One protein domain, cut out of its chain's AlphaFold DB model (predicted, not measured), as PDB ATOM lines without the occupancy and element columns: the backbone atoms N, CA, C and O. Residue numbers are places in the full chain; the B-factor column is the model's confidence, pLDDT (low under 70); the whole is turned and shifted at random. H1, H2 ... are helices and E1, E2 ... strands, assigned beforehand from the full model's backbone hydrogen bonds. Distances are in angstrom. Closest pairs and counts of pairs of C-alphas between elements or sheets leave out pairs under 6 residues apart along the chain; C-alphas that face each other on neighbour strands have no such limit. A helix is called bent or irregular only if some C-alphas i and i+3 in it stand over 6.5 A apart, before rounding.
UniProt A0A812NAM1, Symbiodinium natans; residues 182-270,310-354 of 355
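What this domain is: This is residues 182 to 270 and 310 to 354 of the 355 residues of a protein of Symbiodinium natans (UniProt A0A812NAM1). A strongly twisted sheet of five strands lies between helices: H1 and H2 cross each other over one face, and H4 covers E3 and E4 on the other face. H3 is off the sheet, near the far end of H2, and residues 310 to 318, of which 312 to 318 belong to H3, stick out. The printed part has 134 residues, with four named helices and five named strands in the order H1, E1, E2, E3, E4, H2, H3, E5, H4 along the chain, a mixed class of helices and strands. The sheet's order is E1, E2, E3, E4, E5, mixed, with E4 and E5 parallel and the other neighbours antiparallel. The whole is compact, with a radius of gyration of the C-alphas of 15.8 A and spans of 55 by 40 by 25 A.

How they stand to each other: Along the printed part come H1, residues 186 to 198; E1, 205 to 207; E2, 212 to 216; E3, 222 to 232; E4, 237 to 243; H2, 249 to 266; H3, 312 to 323; E5, 328 to 334; and H4, 336 to 352. H1 is on the sheet, its closest C-alphas to E3 being Leu 188 and Cys 229, 6.3 A apart. E1 to E4 form a meander, each strand the antiparallel neighbour of the one before, and each step is a hairpin. Within hydrogen-bond range are N 205 and O 214 across E1 and E2, 2.8 A apart, N 213 and O 227 across E2 and E3, 2.8 A apart, and N 230 and O 239 across E3 and E4, 2.8 A apart. E3 bends by 70 degrees at residue 226. E5 is parallel to E4, with N 240 and O 330 2.8 A apart. H2 touches H1 with residues 252 to 260 alone, at a steep tilt of 59 degrees, opposite ways; the closest C-alphas are those of Val 194 and Ala 255, 6.0 A apart. H1 and H2 are on the same face of the sheet and H4 on the opposite face, three layers with helices on both faces. H2 has a height over the sheet of 9.6 A, H4 of 10.3 A. H3 only just touches H2, with 3 pairs of C-alphas within 8 A, the closest Thr 264 and Ser 323 at 4.9 A. Every O i to N i+4 pair is within hydrogen-bond range in H1 and H2; the counts are 7 of 8 in H3 and 11 of 13 in H4.

Where its parts are: H1 begins at C-alpha 186, (91.789, 33.550, 76.328), and measures 18.6 A. E1 measures 7.0 A, E2 11.9 A, E3 23.8 A and E4 19.6 A. H2 measures 25.6 A, H3 15.8 A and E5 19.4 A. H4 measures 25.4 A, ends at C-alpha 352, (106.808, 54.785, 73.173), and is irregular: C-alphas 337 and 340 are 7.0 A apart.

The domain as a whole: The C-alphas farthest apart, Ala 218 and Arg 310, are 57.0 A apart. Residues 271 to 309 are not printed, and C-alphas 270 and 310 are 20.4 A apart across the cut. Of the links that are printed whole, none is long. Mean pLDDT of the printed part is 78.3; it is under 70 at residues 263 to 270, 310 to 326, 347 and 349 to 354.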
ATOM      1  N   LYS A 182      86.945  39.666  75.563       75.81
ATOM      2  CA  LYS A 182      86.746  38.212  75.686       75.81
ATOM      3  C   LYS A 182      87.865  37.445  74.994       75.81
ATOM      4  O   LYS A 182      88.367  36.486  75.575       75.81
ATOM      5  N   VAL A 183      88.246  37.874  73.797       76.38
ATOM      6  CA  VAL A 183      89.279  37.260  72.958       76.38
ATOM      7  C   VAL A 183      90.675  37.466  73.564       76.38
ATOM      8  O   VAL A 183      91.422  36.497  73.699       76.38
ATOM      9  N   GLN A 184      90.986  38.672  74.056       79.50
ATOM     10  CA  GLN A 184      92.259  38.969  74.734       79.50
ATOM     11  C   GLN A 184      92.449  38.145  76.020       79.50
ATOM     12  O   GLN A 184      93.565  37.789  76.375       79.50
ATOM     13  N   SER A 185      91.354  37.784  76.700       83.56
ATOM     14  CA  SER A 185      91.402  37.031  77.963       83.56
ATOM     15  C   SER A 185      91.691  35.531  77.807       83.56
ATOM     16  O   SER A 185      91.855  34.833  78.810       83.56
ATOM     17  N   ILE A 186      91.687  34.998  76.579       84.25
ATOM     18  CA  ILE A 186      91.789  33.550  76.328       84.25
ATOM     19  C   ILE A 186      93.141  32.978  76.775       84.25
ATOM     20  O   ILE A 186      93.109  32.003  77.528       84.25
ATOM     21  N   PRO A 187      94.303  33.559  76.412       89.38
ATOM     22  CA  PRO A 187      95.594  33.041  76.863       89.38
ATOM     23  C   PRO A 187      95.698  32.962  78.388       89.38
ATOM     24  O   PRO A 187      96.089  31.926  78.920       89.38
ATOM     25  N   LEU A 188      95.238  33.993  79.106       92.88
ATOM     26  CA  LEU A 188      95.266  33.991  80.570       92.88
ATOM     27  C   LEU A 188      94.384  32.883  81.166       92.88
ATOM     28  O   LEU A 188      94.778  32.232  82.128       92.88
ATOM     29  N   LYS A 189      93.209  32.606  80.583       91.44
ATOM     30  CA  LYS A 189      92.343  31.493  81.023       91.44
ATOM     31  C   LYS A 189      93.010  30.130  80.844       91.44
ATOM     32  O   LYS A 189      92.842  29.255  81.697       91.44
ATOM     33  N   LEU A 190      93.754  29.945  79.754       91.12
ATOM     34  CA  LEU A 190      94.529  28.724  79.528       91.12
ATOM     35  C   LEU A 190      95.648  28.601  80.562       91.12
ATOM     36  O   LEU A 190      95.750  27.569  81.217       91.12
ATOM     37  N   VAL A 191      96.396  29.683  80.797       94.75
ATOM     38  CA  VAL A 191      97.433  29.760  81.839       94.75
ATOM     39  C   VAL A 191      96.878  29.413  83.216       94.75
ATOM     40  O   VAL A 191      97.444  28.573  83.903       94.75
ATOM     41  N   MET A 192      95.741  29.989  83.610       95.00
ATOM     42  CA  MET A 192      95.083  29.681  84.887       95.00
ATOM     43  C   MET A 192      94.728  28.194  85.018       95.00
ATOM     44  O   MET A 192      94.849  27.617  86.100       95.00
ATOM     45  N   THR A 193      94.290  27.574  83.920       93.88
ATOM     46  CA  THR A 193      93.964  26.142  83.888       93.88
ATOM     47  C   THR A 193      95.228  25.305  84.073       93.88
ATOM     48  O   THR A 193      95.242  24.417  84.919       93.88
ATOM     49  N   VAL A 194      96.307  25.644  83.362       95.75
ATOM     50  CA  VAL A 194      97.608  24.967  83.474       95.75
ATOM     51  C   VAL A 194      98.221  25.132  84.865       95.75
ATOM     52  O   VAL A 194      98.708  24.159  85.427       95.75
ATOM     53  N   ILE A 195      98.159  26.326  85.460       96.19
ATOM     54  CA  ILE A 195      98.635  26.558  86.834       96.19
ATOM     55  C   ILE A 195      97.873  25.665  87.816       96.19
ATOM     56  O   ILE A 195      98.492  25.020  88.652       96.19
ATOM     57  N   SER A 196      96.546  25.581  87.681       95.50
ATOM     58  CA  SER A 196      95.715  24.728  88.545       95.50
ATOM     59  C   SER A 196      96.012  23.235  88.371       95.50
ATOM     60  O   SER A 196      95.844  22.469  89.311       95.50
ATOM     61  N   GLU A 197      96.421  22.818  87.170       94.56
ATOM     62  CA  GLU A 197      96.783  21.434  86.849       94.56
ATOM     63  C   GLU A 197      98.167  21.066  87.399       94.56
ATOM     64  O   GLU A 197      98.321  20.027  88.036       94.56
ATOM     65  N   LEU A 198      99.168  21.920  87.175       95.44
ATOM     66  CA  LEU A 198     100.556  21.646  87.550       95.44
ATOM     67  C   LEU A 198     100.842  21.922  89.029       95.44
ATOM     68  O   LEU A 198     101.707  21.275  89.614       95.44
ATOM     69  N   ARG A 199     100.149  22.899  89.622       93.31
ATOM     70  CA  ARG A 199     100.341  23.360  91.004       93.31
ATOM     71  C   ARG A 199      98.993  23.624  91.693       93.31
ATOM     72  O   ARG A 199      98.665  24.775  91.993       93.31
ATOM     73  N   PRO A 200      98.191  22.572  91.948       93.12
ATOM     74  CA  PRO A 200      96.889  22.699  92.612       93.12
ATOM     75  C   PRO A 200      96.988  23.183  94.067       93.12
ATOM     76  O   PRO A 200      95.990  23.605  94.642       93.12
ATOM     77  N   ASP A 201      98.179  23.114  94.664       93.44
ATOM     78  CA  ASP A 201      98.498  23.585  96.011       93.44
ATOM     79  C   ASP A 201      98.575  25.116  96.121       93.44
ATOM     80  O   ASP A 201      98.413  25.671  97.210       93.44
ATOM     81  N   LEU A 202      98.806  25.818  95.008       92.94
ATOM     82  CA  LEU A 202      98.971  27.266  95.015       92.94
ATOM     83  C   LEU A 202      97.623  27.989  95.068       92.94
ATOM     84  O   LEU A 202      96.749  27.798  94.221       92.94
ATOM     85  N   THR A 203      97.498  28.920  96.012       93.25
ATOM     86  CA  THR A 203      96.401  29.894  96.031       93.25
ATOM     87  C   THR A 203      96.839  31.162  95.311       93.25
ATOM     88  O   THR A 203      97.800  31.814  95.713       93.25
ATOM     89  N   TRP A 204      96.130  31.532  94.246       95.44
ATOM     90  CA  TRP A 204      96.516  32.641  93.375       95.44
ATOM     91  C   TRP A 204      95.339  33.554  93.024       95.44
ATOM     92  O   TRP A 204      94.164  33.182  93.078       95.44
ATOM     93  N   LYS A 205      95.671  34.785  92.632       94.94
ATOM     94  CA  LYS A 205      94.772  35.769  92.030       94.94
ATOM     95  C   LYS A 205      95.203  36.062  90.594       94.94
ATOM     96  O   LYS A 205      96.267  35.659  90.138       94.94
ATOM     97  N   LYS A 206      94.319  36.734  89.865       93.81
ATOM     98  CA  LYS A 206      94.504  37.122  88.465       93.81
ATOM     99  C   LYS A 206      94.197  38.599  88.304       93.81
ATOM    100  O   LYS A 206      93.267  39.093  88.946       93.81
ATOM    101  N   ASP A 207      94.906  39.241  87.394       90.31
ATOM    102  CA  ASP A 207      94.617  40.589  86.939       90.31
ATOM    103  C   ASP A 207      94.296  40.562  85.441       90.31
ATOM    104  O   ASP A 207      95.149  40.260  84.605       90.31
ATOM    105  N   TRP A 208      93.041  40.858  85.100       86.38
ATOM    106  CA  TRP A 208      92.593  40.903  83.708       86.38
ATOM    107  C   TRP A 208      93.115  42.128  82.954       86.38
ATOM    108  O   TRP A 208      93.228  42.059  81.735       86.38
ATOM    109  N   ALA A 209      93.404  43.234  83.646       82.25
ATOM    110  CA  ALA A 209      93.902  44.452  83.011       82.25
ATOM    111  C   ALA A 209      95.354  44.268  82.563       82.25
ATOM    112  O   ALA A 209      95.719  44.639  81.450       82.25
ATOM    113  N   HIS A 210      96.158  43.625  83.409       84.31
ATOM    114  CA  HIS A 210      97.579  43.389  83.147       84.31
ATOM    115  C   HIS A 210      97.873  42.012  82.530       84.31
ATOM    116  O   HIS A 210      99.005  41.724  82.151       84.31
ATOM    117  N   ASN A 211      96.850  41.164  82.387       89.75
ATOM    118  CA  ASN A 211      96.950  39.778  81.938       89.75
ATOM    119  C   ASN A 211      97.954  38.934  82.751       89.75
ATOM    120  O   ASN A 211      98.770  38.201  82.185       89.75
ATOM    121  N   THR A 212      97.902  39.035  84.080       92.62
ATOM    122  CA  THR A 212      98.830  38.352  84.997       92.62
ATOM    123  C   THR A 212      98.119  37.402  85.961       92.62
ATOM    124  O   THR A 212      96.928  37.538  86.254       92.62
ATOM    125  N   VAL A 213      98.872  36.427  86.470       95.38
ATOM    126  CA  VAL A 213      98.512  35.564  87.602       95.38
ATOM    127  C   VAL A 213      99.587  35.717  88.670       95.38
ATOM    128  O   VAL A 213     100.775  35.715  88.344       95.38
ATOM    129  N   PHE A 214      99.188  35.843  89.932       94.38
ATOM    130  CA  PHE A 214     100.107  36.084  91.041       94.38
ATOM    131  C   PHE A 214      99.619  35.485  92.363       94.38
ATOM    132  O   PHE A 214      98.420  35.283  92.564       94.38
ATOM    133  N   ILE A 215     100.553  35.230  93.275       94.88
ATOM    134  CA  ILE A 215     100.291  34.936  94.684       94.88
ATOM    135  C   ILE A 215     100.075  36.272  95.405       94.88
ATOM    136  O   ILE A 215     100.915  37.168  95.260       94.88
ATOM    137  N   PRO A 216      98.939  36.452  96.101       94.44
ATOM    138  CA  PRO A 216      98.667  37.678  96.827       94.44
ATOM    139  C   PRO A 216      99.331  37.697  98.209       94.44
ATOM    140  O   PRO A 216      99.291  36.690  98.910       94.44
ATOM    141  N   ASP A 217      99.802  38.867  98.637       92.62
ATOM    142  CA  ASP A 217     100.187  39.104 100.031       92.62
ATOM    143  C   ASP A 217      98.952  39.188 100.960       92.62
ATOM    144  O   ASP A 217      97.793  39.089 100.532       92.62
ATOM    145  N   ALA A 218      99.184  39.431 102.255       89.69
ATOM    146  CA  ALA A 218      98.115  39.595 103.247       89.69
ATOM    147  C   ALA A 218      97.166  40.778 102.952       89.69
ATOM    148  O   ALA A 218      95.995  40.736 103.333       89.69
ATOM    149  N   ALA A 219      97.639  41.816 102.253       89.31
ATOM    150  CA  ALA A 219      96.837  42.957 101.805       89.31
ATOM    151  C   ALA A 219      96.139  42.700 100.453       89.31
ATOM    152  O   ALA A 219      95.371  43.534  99.964       89.31
ATOM    153  N   GLY A 220      96.372  41.538  99.841       86.19
ATOM    154  CA  GLY A 220      95.840  41.157  98.544       86.19
ATOM    155  C   GLY A 220      96.596  41.724  97.341       86.19
ATOM    156  O   GLY A 220      96.092  41.547  96.229       86.19
ATOM    157  N   GLN A 221      97.735  42.387  97.557       88.12
ATOM    158  CA  GLN A 221      98.638  42.920  96.536       88.12
ATOM    159  C   GLN A 221      99.542  41.826  95.972       88.12
ATOM    160  O   GLN A 221      99.540  40.697  96.451       88.12
ATOM    161  N   VAL A 222     100.291  42.140  94.918       88.75
ATOM    162  CA  VAL A 222     101.184  41.172  94.278       88.75
ATOM    163  C   VAL A 222     102.387  40.879  95.174       88.75
ATOM    164  O   VAL A 222     103.240  41.743  95.348       88.75
ATOM    165  N   GLU A 223     102.485  39.648  95.676       89.88
ATOM    166  CA  GLU A 223     103.688  39.142  96.345       89.88
ATOM    167  C   GLU A 223     104.626  38.480  95.333       89.88
ATOM    168  O   GLU A 223     105.804  38.812  95.243       89.88
ATOM    169  N   THR A 224     104.104  37.546  94.534       91.06
ATOM    170  CA  THR A 224     104.899  36.791  93.553       91.06
ATOM    171  C   THR A 224     104.114  36.584  92.267       91.06
ATOM    172  O   THR A 224     103.026  36.009  92.282       91.06
ATOM    173  N   TYR A 225     104.664  37.008  91.130       92.81
ATOM    174  CA  TYR A 225     104.082  36.682  89.829       92.81
ATOM    175  C   TYR A 225     104.286  35.199  89.511       92.81
ATOM    176  O   TYR A 225     105.388  34.671  89.637       92.81
ATOM    177  N   LEU A 226     103.210  34.536  89.087       94.31
ATOM    178  CA  LEU A 226     103.227  33.155  88.601       94.31
ATOM    179  C   LEU A 226     103.384  33.115  87.087       94.31
ATOM    180  O   LEU A 226     104.164  32.326  86.555       94.31
ATOM    181  N   ALA A 227     102.615  33.957  86.395       94.75
ATOM    182  CA  ALA A 227     102.654  34.056  84.950       94.75
ATOM    183  C   ALA A 227     102.147  35.412  84.453       94.75
ATOM    184  O   ALA A 227     101.325  36.066  85.098       94.75
ATOM    185  N   TRP A 228     102.586  35.800  83.261       94.00
ATOM    186  CA  TRP A 228     102.128  36.989  82.555       94.00
ATOM    187  C   TRP A 228     101.970  36.704  81.061       94.00
ATOM    188  O   TRP A 228     102.873  36.160  80.431       94.00
ATOM    189  N   CYS A 229     100.825  37.074  80.488       92.44
ATOM    190  CA  CYS A 229     100.561  36.969  79.056       92.44
ATOM    191  C   CYS A 229     100.796  38.322  78.369       92.44
ATOM    192  O   CYS A 229      99.929  39.196  78.383       92.44
ATOM    193  N   ALA A 230     101.943  38.475  77.710       89.50
ATOM    194  CA  ALA A 230     102.248  39.630  76.875       89.50
ATOM    195  C   ALA A 230     101.599  39.465  75.492       89.50
ATOM    196  O   ALA A 230     101.965  38.570  74.726       89.50
ATOM    197  N   LEU A 231     100.614  40.310  75.178       84.69
ATOM    198  CA  LEU A 231      99.827  40.221  73.945       84.69
ATOM    199  C   LEU A 231     100.344  41.190  72.879       84.69
ATOM    200  O   LEU A 231     100.341  42.404  73.067       84.69
ATOM    201  N   ASP A 232     100.704  40.649  71.720       79.50
ATOM    202  CA  ASP A 232     100.995  41.405  70.508       79.50
ATOM    203  C   ASP A 232      99.827  41.258  69.525       79.50
ATOM    204  O   ASP A 232      99.721  40.292  68.759       79.50
ATOM    205  N   HIS A 233      98.932  42.243  69.569       75.38
ATOM    206  CA  HIS A 233      97.737  42.301  68.731       75.38
ATOM    207  C   HIS A 233      98.052  42.500  67.246       75.38
ATOM    208  O   HIS A 233      97.267  42.070  66.407       75.38
ATOM    209  N   LEU A 234      99.187  43.123  66.915       71.19
ATOM    210  CA  LEU A 234      99.562  43.383  65.528       71.19
ATOM    211  C   LEU A 234      99.991  42.089  64.829       71.19
ATOM    212  O   LEU A 234      99.610  41.840  63.690       71.19
ATOM    213  N   HIS A 235     100.764  41.250  65.521       70.69
ATOM    214  CA  HIS A 235     101.304  40.012  64.947       70.69
ATOM    215  C   HIS A 235     100.504  38.754  65.315       70.69
ATOM    216  O   HIS A 235     100.878  37.644  64.901       70.69
ATOM    217  N   GLY A 236      99.441  38.912  66.113       72.56
ATOM    218  CA  GLY A 236      98.641  37.809  66.641       72.56
ATOM    219  C   GLY A 236      99.501  36.842  67.452       72.56
ATOM    220  O   GLY A 236      99.481  35.635  67.204       72.56
ATOM    221  N   ARG A 237     100.328  37.362  68.365       79.62
ATOM    222  CA  ARG A 237     101.217  36.558  69.222       79.62
ATOM    223  C   ARG A 237     100.926  36.811  70.694       79.62
ATOM    224  O   ARG A 237     100.571  37.918  71.080       79.62
ATOM    225  N   CYS A 238     101.091  35.782  71.509       87.56
ATOM    226  CA  CYS A 238     101.057  35.878  72.957       87.56
ATOM    227  C   CYS A 238     102.303  35.195  73.508       87.56
ATOM    228  O   CYS A 238     102.498  34.002  73.284       87.56
ATOM    229  N   VAL A 239     103.134  35.949  74.220       90.69
ATOM    230  CA  VAL A 239     104.271  35.395  74.953       90.69
ATOM    231  C   VAL A 239     103.855  35.254  76.410       90.69
ATOM    232  O   VAL A 239     103.531  36.238  77.071       90.69
ATOM    233  N   ILE A 240     103.820  34.020  76.894       94.25
ATOM    234  CA  ILE A 240     103.552  33.686  78.284       94.25
ATOM    235  C   ILE A 240     104.892  33.594  78.997       94.25
ATOM    236  O   ILE A 240     105.674  32.681  78.736       94.25
ATOM    237  N   TYR A 241     105.138  34.517  79.914       94.94
ATOM    238  CA  TYR A 241     106.259  34.452  80.837       94.94
ATOM    239  C   TYR A 241     105.813  33.731  82.102       94.94
ATOM    240  O   TYR A 241     104.833  34.152  82.712       94.94
ATOM    241  N   ILE A 242     106.494  32.654  82.483       96.00
ATOM    242  CA  ILE A 242     106.212  31.882  83.702       96.00
ATOM    243  C   ILE A 242     107.352  32.014  84.702       96.00
ATOM    244  O   ILE A 242     108.503  32.211  84.310       96.00
ATOM    245  N   ASN A 243     107.020  31.905  85.984       94.69
ATOM    246  CA  ASN A 243     108.011  31.928  87.044       94.69
ATOM    247  C   ASN A 243     108.808  30.624  87.053       94.69
ATOM    248  O   ASN A 243     108.256  29.556  87.323       94.69
ATOM    249  N   GLU A 244     110.096  30.725  86.739       93.62
ATOM    250  CA  GLU A 244     110.973  29.566  86.582       93.62
ATOM    251  C   GLU A 244     111.313  28.864  87.900       93.62
ATOM    252  O   GLU A 244     111.639  27.681  87.894       93.62
ATOM    253  N   GLU A 245     111.161  29.555  89.033       92.56
ATOM    254  CA  GLU A 245     111.325  28.963  90.364       92.56
ATOM    255  C   GLU A 245     110.141  28.054  90.728       92.56
ATOM    256  O   GLU A 245     110.263  27.157  91.562       92.56
ATOM    257  N   LEU A 246     108.978  28.273  90.101       91.75
ATOM    258  CA  LEU A 246     107.731  27.575  90.424       91.75
ATOM    259  C   LEU A 246     107.279  26.591  89.343       91.75
ATOM    260  O   LEU A 246     106.531  25.658  89.656       91.75
ATOM    261  N   PHE A 247     107.712  26.788  88.095       94.62
ATOM    262  CA  PHE A 247     107.286  26.001  86.943       94.62
ATOM    263  C   PHE A 247     108.451  25.659  86.011       94.62
ATOM    264  O   PHE A 247     109.178  26.535  85.545       94.62
ATOM    265  N   ASP A 248     108.542  24.386  85.618       93.88
ATOM    266  CA  ASP A 248     109.404  23.979  84.509       93.88
ATOM    267  C   ASP A 248     108.801  24.409  83.161       93.88
ATOM    268  O   ASP A 248     107.654  24.091  82.826       93.88
ATOM    269  N   LYS A 249     109.608  25.093  82.343       93.56
ATOM    270  CA  LYS A 249     109.205  25.616  81.028       93.56
ATOM    271  C   LYS A 249     108.681  24.534  80.087       93.56
ATOM    272  O   LYS A 249     107.741  24.786  79.329       93.56
ATOM    273  N   ARG A 250     109.297  23.346  80.071       92.81
ATOM    274  CA  ARG A 250     108.920  22.275  79.136       92.81
ATOM    275  C   ARG A 250     107.600  21.643  79.558       92.81
ATOM    276  O   ARG A 250     106.725  21.499  78.706       92.81
ATOM    277  N   ALA A 251     107.436  21.337  80.843       93.19
ATOM    278  CA  ALA A 251     106.192  20.823  81.406       93.19
ATOM    279  C   ALA A 251     105.036  21.812  81.193       93.19
ATOM    280  O   ALA A 251     103.981  21.432  80.682       93.19
ATOM    281  N   PHE A 252     105.263  23.101  81.468       95.62
ATOM    282  CA  PHE A 252     104.260  24.144  81.255       95.62
ATOM    283  C   PHE A 252     103.850  24.256  79.783       95.62
ATOM    284  O   PHE A 252     102.664  24.325  79.464       95.62
ATOM    285  N   ARG A 253     104.821  24.218  78.860       92.94
ATOM    286  CA  ARG A 253     104.546  24.244  77.418       92.94
ATOM    287  C   ARG A 253     103.773  23.008  76.947       92.94
ATOM    288  O   ARG A 253     102.914  23.122  76.082       92.94
ATOM    289  N   GLN A 254     104.051  21.828  77.486       90.75
ATOM    290  CA  GLN A 254     103.284  20.630  77.132       90.75
ATOM    291  C   GLN A 254     101.832  20.739  77.613       90.75
ATOM    292  O   GLN A 254     100.911  20.486  76.833       90.75
ATOM    293  N   ALA A 255     101.629  21.191  78.852       92.50
ATOM    294  CA  ALA A 255     100.302  21.404  79.419       92.50
ATOM    295  C   ALA A 255      99.513  22.484  78.655       92.50
ATOM    296  O   ALA A 255      98.347  22.267  78.324       92.50
ATOM    297  N   ILE A 256     100.140  23.612  78.285       91.06
ATOM    298  CA  ILE A 256      99.450  24.666  77.523       91.06
ATOM    299  C   ILE A 256      99.000  24.158  76.151       91.06
ATOM    300  O   ILE A 256      97.845  24.353  75.787       91.06
ATOM    301  N   THR A 257      99.848  23.416  75.430       86.12
ATOM    302  CA  THR A 257      99.486  22.840  74.126       86.12
ATOM    303  C   THR A 257      98.339  21.830  74.247       86.12
ATOM    304  O   THR A 257      97.441  21.808  73.403       86.12
ATOM    305  N   ALA A 258      98.316  21.023  75.313       83.50
ATOM    306  CA  ALA A 258      97.203  20.114  75.580       83.50
ATOM    307  C   ALA A 258      95.891  20.879  75.843       83.50
ATOM    308  O   ALA A 258      94.846  20.531  75.285       83.50
ATOM    309  N   GLN A 259      95.942  21.957  76.631       84.50
ATOM    310  CA  GLN A 259      94.772  22.788  76.927       84.50
ATOM    311  C   GLN A 259      94.293  23.595  75.710       84.50
ATOM    312  O   GLN A 259      93.087  23.725  75.503       84.50
ATOM    313  N   GLU A 260      95.196  24.075  74.852       80.12
ATOM    314  CA  GLU A 260      94.854  24.688  73.560       80.12
ATOM    315  C   GLU A 260      94.093  23.704  72.659       80.12
ATOM    316  O   GLU A 260      93.045  24.034  72.090       80.12
ATOM    317  N   PHE A 261      94.568  22.459  72.567       72.31
ATOM    318  CA  PHE A 261      93.880  21.411  71.815       72.31
ATOM    319  C   PHE A 261      92.505  21.072  72.419       72.31
ATOM    320  O   PHE A 261      91.503  20.947  71.708       72.31
ATOM    321  N   ALA A 262      92.405  20.985  73.746       70.81
ATOM    322  CA  ALA A 262      91.130  20.778  74.431       70.81
ATOM    323  C   ALA A 262      90.152  21.950  74.204       70.81
ATOM    324  O   ALA A 262      88.951  21.748  74.019       70.81
ATOM    325  N   TRP A 263      90.652  23.184  74.181       67.88
ATOM    326  CA  TRP A 263      89.854  24.382  73.929       67.88
ATOM    327  C   TRP A 263      89.288  24.403  72.509       67.88
ATOM    328  O   TRP A 263      88.086  24.609  72.316       67.88
ATOM    329  N   THR A 264      90.141  24.136  71.521       63.09
ATOM    330  CA  THR A 264      89.753  24.084  70.107       63.09
ATOM    331  C   THR A 264      88.768  22.945  69.821       63.09
ATOM    332  O   THR A 264      87.796  23.147  69.093       63.09
ATOM    333  N   SER A 265      88.945  21.777  70.447       57.66
ATOM    334  CA  SER A 265      88.043  20.626  70.285       57.66
ATOM    335  C   SER A 265      86.675  20.816  70.952       57.66
ATOM    336  O   SER A 265      85.661  20.403  70.391       57.66
ATOM    337  N   ARG A 266      86.597  21.502  72.102       55.66
ATOM    338  CA  ARG A 266      85.321  21.786  72.796       55.66
ATOM    339  C   ARG A 266      84.426  22.791  72.066       55.66
ATOM    340  O   ARG A 266      83.218  22.793  72.295       55.66
ATOM    341  N   LYS A 267      84.998  23.648  71.217       48.88
ATOM    342  CA  LYS A 267      84.263  24.670  70.447       48.88
ATOM    343  C   LYS A 267      83.915  24.237  69.015       48.88
ATOM    344  O   LYS A 267      83.342  25.017  68.258       48.88
ATOM    345  N   GLY A 268      84.210  22.988  68.648       36.47
ATOM    346  CA  GLY A 268      83.942  22.428  67.328       36.47
ATOM    347  C   GLY A 268      82.525  21.870  67.142       36.47
ATOM    348  O   GLY A 268      82.117  20.934  67.818       36.47
ATOM    349  N   TRP A 269      81.863  22.392  66.108       28.39
ATOM    350  CA  TRP A 269      80.707  21.869  65.366       28.39
ATOM    351  C   TRP A 269      79.309  21.971  65.991       28.39
ATOM    352  O   TRP A 269      78.997  21.435  67.050       28.39
ATOM    353  N   GLY A 270      78.430  22.656  65.251       31.69
ATOM    354  CA  GLY A 270      77.027  22.836  65.587       31.69
ATOM    355  C   GLY A 270      76.336  21.525  65.950       31.69
ATOM    356  O   GLY A 270      76.514  20.500  65.298       31.69
ATOM    357  N   ARG A 310      90.161  19.290  49.592       40.97
ATOM    358  CA  ARG A 310      90.111  20.682  50.073       40.97
ATOM    359  C   ARG A 310      91.490  21.101  50.592       40.97
ATOM    360  O   ARG A 310      92.108  20.356  51.345       40.97
ATOM    361  N   ASN A 311      91.921  22.305  50.210       36.81
ATOM    362  CA  ASN A 311      93.171  22.941  50.631       36.81
ATOM    363  C   ASN A 311      93.388  22.845  52.152       36.81
ATOM    364  O   ASN A 311      92.545  23.309  52.920       36.81
ATOM    365  N   ALA A 312      94.548  22.351  52.593       39.78
ATOM    366  CA  ALA A 312      94.918  22.306  54.014       39.78
ATOM    367  C   ALA A 312      94.962  23.711  54.661       39.78
ATOM    368  O   ALA A 312      94.627  23.883  55.836       39.78
ATOM    369  N   TYR A 313      95.249  24.756  53.877       33.41
ATOM    370  CA  TYR A 313      95.175  26.154  54.323       33.41
ATOM    371  C   TYR A 313      93.742  26.608  54.644       33.41
ATOM    372  O   TYR A 313      93.523  27.356  55.600       33.41
ATOM    373  N   SER A 314      92.750  26.076  53.914       36.09
ATOM    374  CA  SER A 314      91.339  26.261  54.254       36.09
ATOM    375  C   SER A 314      91.006  25.585  55.567       36.09
ATOM    376  O   SER A 314      90.031  25.985  56.157       36.09
ATOM    377  N   THR A 315      91.762  24.603  56.059       38.94
ATOM    378  CA  THR A 315      91.484  24.025  57.378       38.94
ATOM    379  C   THR A 315      92.198  24.751  58.507       38.94
ATOM    380  O   THR A 315      91.612  24.855  59.571       38.94
ATOM    381  N   THR A 316      93.400  25.303  58.323       35.94
ATOM    382  CA  THR A 316      94.136  25.971  59.418       35.94
ATOM    383  C   THR A 316      93.643  27.392  59.676       35.94
ATOM    384  O   THR A 316      93.415  27.749  60.827       35.94
ATOM    385  N   VAL A 317      93.386  28.183  58.628       34.59
ATOM    386  CA  VAL A 317      92.769  29.516  58.771       34.59
ATOM    387  C   VAL A 317      91.328  29.379  59.248       34.59
ATOM    388  O   VAL A 317      90.889  30.121  60.116       34.59
ATOM    389  N   GLU A 318      90.601  28.381  58.755       36.69
ATOM    390  CA  GLU A 318      89.241  28.102  59.209       36.69
ATOM    391  C   GLU A 318      89.231  27.497  60.623       36.69
ATOM    392  O   GLU A 318      88.317  27.789  61.379       36.69
ATOM    393  N   ARG A 319      90.266  26.754  61.049       40.62
ATOM    394  CA  ARG A 319      90.486  26.360  62.455       40.62
ATOM    395  C   ARG A 319      90.845  27.561  63.324       40.62
ATOM    396  O   ARG A 319      90.324  27.636  64.422       40.62
ATOM    397  N   ALA A 320      91.663  28.511  62.877       35.66
ATOM    398  CA  ALA A 320      91.971  29.733  63.630       35.66
ATOM    399  C   ALA A 320      90.733  30.643  63.760       35.66
ATOM    400  O   ALA A 320      90.406  31.102  64.851       35.66
ATOM    401  N   MET A 321      89.973  30.798  62.672       35.88
ATOM    402  CA  MET A 321      88.698  31.524  62.638       35.88
ATOM    403  C   MET A 321      87.597  30.820  63.456       35.88
ATOM    404  O   MET A 321      86.763  31.497  64.047       35.88
ATOM    405  N   LYS A 322      87.578  29.476  63.521       40.03
ATOM    406  CA  LYS A 322      86.566  28.690  64.264       40.03
ATOM    407  C   LYS A 322      86.957  28.337  65.705       40.03
ATOM    408  O   LYS A 322      86.072  28.050  66.502       40.03
ATOM    409  N   SER A 323      88.244  28.328  66.055       46.06
ATOM    410  CA  SER A 323      88.726  28.000  67.410       46.06
ATOM    411  C   SER A 323      88.690  29.182  68.375       46.06
ATOM    412  O   SER A 323      88.870  28.989  69.579       46.06
ATOM    413  N   GLU A 324      88.444  30.394  67.862       51.34
ATOM    414  CA  GLU A 324      88.469  31.645  68.625       51.34
ATOM    415  C   GLU A 324      89.783  31.860  69.403       51.34
ATOM    416  O   GLU A 324      89.783  32.635  70.352       51.34
ATOM    417  N   LEU A 325      90.890  31.184  69.061       57.59
ATOM    418  CA  LEU A 325      92.193  31.376  69.704       57.59
ATOM    419  C   LEU A 325      93.052  32.275  68.798       57.59
ATOM    420  O   LEU A 325      93.662  31.794  67.846       57.59
ATOM    421  N   PRO A 326      93.048  33.600  69.029       64.62
ATOM    422  CA  PRO A 326      93.547  34.594  68.069       64.62
ATOM    423  C   PRO A 326      95.079  34.741  68.082       64.62
ATOM    424  O   PRO A 326      95.632  35.444  67.240       64.62
ATOM    425  N   PHE A 327      95.761  34.146  69.070       75.69
ATOM    426  CA  PHE A 327      97.180  34.362  69.328       75.69
ATOM    427  C   PHE A 327      97.956  33.064  69.179       75.69
ATOM    428  O   PHE A 327      97.599  32.048  69.766       75.69
ATOM    429  N   ARG A 328      99.078  33.121  68.467       81.88
ATOM    430  CA  ARG A 328     100.112  32.088  68.553       81.88
ATOM    431  C   ARG A 328     100.801  32.207  69.903       81.88
ATOM    432  O   ARG A 328     101.346  33.269  70.205       81.88
ATOM    433  N   ILE A 329     100.741  31.141  70.692       87.50
ATOM    434  CA  ILE A 329     101.244  31.123  72.060       87.50
ATOM    435  C   ILE A 329     102.695  30.634  72.080       87.50
ATOM    436  O   ILE A 329     103.037  29.593  71.519       87.50
ATOM    437  N   GLU A 330     103.547  31.398  72.749       88.69
ATOM    438  CA  GLU A 330     104.921  31.043  73.083       88.69
ATOM    439  C   GLU A 330     105.081  31.053  74.603       88.69
ATOM    440  O   GLU A 330     104.499  31.895  75.277       88.69
ATOM    441  N   VAL A 331     105.867  30.125  75.153       92.31
ATOM    442  CA  VAL A 331     106.148  30.062  76.594       92.31
ATOM    443  C   VAL A 331     107.624  30.341  76.823       92.31
ATOM    444  O   VAL A 331     108.477  29.646  76.265       92.31
ATOM    445  N   LEU A 332     107.909  31.323  77.673       92.00
ATOM    446  CA  LEU A 332     109.227  31.695  78.172       92.00
ATOM    447  C   LEU A 332     109.232  31.629  79.701       92.00
ATOM    448  O   LEU A 332     108.190  31.747  80.336       92.00
ATOM    449  N   SER A 333     110.406  31.420  80.282       90.44
ATOM    450  CA  SER A 333     110.613  31.405  81.726       90.44
ATOM    451  C   SER A 333     111.379  32.663  82.131       90.44
ATOM    452  O   SER A 333     112.223  33.126  81.363       90.44
ATOM    453  N   LEU A 334     111.031  33.239  83.279       88.94
ATOM    454  CA  LEU A 334     111.724  34.373  83.889       88.94
ATOM    455  C   LEU A 334     111.963  34.075  85.368       88.94
ATOM    456  O   LEU A 334     111.108  33.474  86.027       88.94
ATOM    457  N   ALA A 335     113.082  34.571  85.890       87.31
ATOM    458  CA  ALA A 335     113.314  34.647  87.325       87.31
ATOM    459  C   ALA A 335     112.313  35.609  87.979       87.31
ATOM    460  O   ALA A 335     111.917  36.615  87.377       87.31
ATOM    461  N   THR A 336     111.930  35.349  89.234       83.31
ATOM    462  CA  THR A 336     110.937  36.169  89.957       83.31
ATOM    463  C   THR A 336     111.323  37.649  89.989       83.31
ATOM    464  O   THR A 336     110.481  38.529  89.808       83.31
ATOM    465  N   THR A 337     112.615  37.929  90.165       85.06
ATOM    466  CA  THR A 337     113.182  39.282  90.249       85.06
ATOM    467  C   THR A 337     113.080  40.068  88.940       85.06
ATOM    468  O   THR A 337     113.086  41.299  88.962       85.06
ATOM    469  N   GLU A 338     112.947  39.388  87.800       86.50
ATOM    470  CA  GLU A 338     112.901  40.025  86.484       86.50
ATOM    471  C   GLU A 338     111.483  40.372  86.032       86.50
ATOM    472  O   GLU A 338     111.319  41.273  85.210       86.50
ATOM    473  N   PHE A 339     110.448  39.748  86.607       85.06
ATOM    474  CA  PHE A 339     109.055  39.949  86.189       85.06
ATOM    475  C   PHE A 339     108.649  41.419  86.115       85.06
ATOM    476  O   PHE A 339     108.128  41.867  85.095       85.06
ATOM    477  N   VAL A 340     108.906  42.184  87.180       83.31
ATOM    478  CA  VAL A 340     108.525  43.603  87.256       83.31
ATOM    479  C   VAL A 340     109.267  44.422  86.203       83.31
ATOM    480  O   VAL A 340     108.672  45.268  85.535       83.31
ATOM    481  N   LYS A 341     110.563  44.150  86.016       85.94
ATOM    482  CA  LYS A 341     111.394  44.839  85.029       85.94
ATOM    483  C   LYS A 341     110.909  44.546  83.611       85.94
ATOM    484  O   LYS A 341     110.616  45.483  82.874       85.94
ATOM    485  N   THR A 342     110.772  43.274  83.239       82.75
ATOM    486  CA  THR A 342     110.342  42.864  81.895       82.75
ATOM    487  C   THR A 342     108.931  43.357  81.582       82.75
ATOM    488  O   THR A 342     108.662  43.797  80.462       82.75
ATOM    489  N   TYR A 343     108.043  43.351  82.579       77.00
ATOM    490  CA  TYR A 343     106.704  43.917  82.467       77.00
ATOM    491  C   TYR A 343     106.742  45.421  82.165       77.00
ATOM    492  O   TYR A 343     106.162  45.873  81.176       77.00
ATOM    493  N   ASN A 344     107.485  46.193  82.960       78.44
ATOM    494  CA  ASN A 344     107.606  47.637  82.770       78.44
ATOM    495  C   ASN A 344     108.286  47.994  81.443       78.44
ATOM    496  O   ASN A 344     107.841  48.912  80.759       78.44
ATOM    497  N   GLU A 345     109.317  47.256  81.029       82.50
ATOM    498  CA  GLU A 345     109.957  47.441  79.724       82.50
ATOM    499  C   GLU A 345     108.987  47.183  78.569       82.50
ATOM    500  O   GLU A 345     109.015  47.889  77.560       82.50
ATOM    501  N   HIS A 346     108.121  46.179  78.692       75.31
ATOM    502  CA  HIS A 346     107.099  45.912  77.689       75.31
ATOM    503  C   HIS A 346     106.032  47.001  77.657       75.31
ATOM    504  O   HIS A 346     105.698  47.467  76.571       75.31
ATOM    505  N   LEU A 347     105.540  47.454  78.815       69.50
ATOM    506  CA  LEU A 347     104.623  48.591  78.881       69.50
ATOM    507  C   LEU A 347     105.247  49.852  78.282       69.50
ATOM    508  O   LEU A 347     104.597  50.541  77.502       69.50
ATOM    509  N   TYR A 348     106.513  50.128  78.589       71.19
ATOM    510  CA  TYR A 348     107.235  51.265  78.031       71.19
ATOM    511  C   TYR A 348     107.370  51.144  76.512       71.19
ATOM    512  O   TYR A 348     107.021  52.076  75.797       71.19
ATOM    513  N   LYS A 349     107.763  49.970  75.999       69.44
ATOM    514  CA  LYS A 349     107.797  49.690  74.554       69.44
ATOM    515  C   LYS A 349     106.433  49.836  73.901       69.44
ATOM    516  O   LYS A 349     106.376  50.236  72.744       69.44
ATOM    517  N   LEU A 350     105.352  49.472  74.592       63.31
ATOM    518  CA  LEU A 350     104.014  49.748  74.101       63.31
ATOM    519  C   LEU A 350     103.835  51.259  74.016       63.31
ATOM    520  O   LEU A 350     103.641  51.726  72.910       63.31
ATOM    521  N   LEU A 351     103.997  52.011  75.108       55.06
ATOM    522  CA  LEU A 351     103.768  53.461  75.183       55.06
ATOM    523  C   LEU A 351     104.608  54.290  74.193       55.06
ATOM    524  O   LEU A 351     104.060  55.166  73.533       55.06
ATOM    525  N   THR A 352     105.903  54.004  74.039       55.84
ATOM    526  CA  THR A 352     106.808  54.785  73.173       55.84
ATOM    527  C   THR A 352     106.788  54.368  71.708       55.84
ATOM    528  O   THR A 352     107.406  55.025  70.883       55.84
ATOM    529  N   ARG A 353     106.102  53.277  71.350       51.97
ATOM    530  CA  ARG A 353     105.854  52.918  69.942       51.97
ATOM    531  C   ARG A 353     104.626  53.626  69.353       51.97
ATOM    532  O   ARG A 353     104.291  53.350  68.201       51.97
ATOM    533  N   TRP A 354     103.952  54.475  70.137       42.06
ATOM    534  CA  TRP A 354     102.841  55.337  69.699       42.06
ATOM    535  C   TRP A 354     103.228  56.820  69.554       42.06
ATOM    536  O   TRP A 354     102.394  57.595  69.092       42.06
TER     537      TRP A 354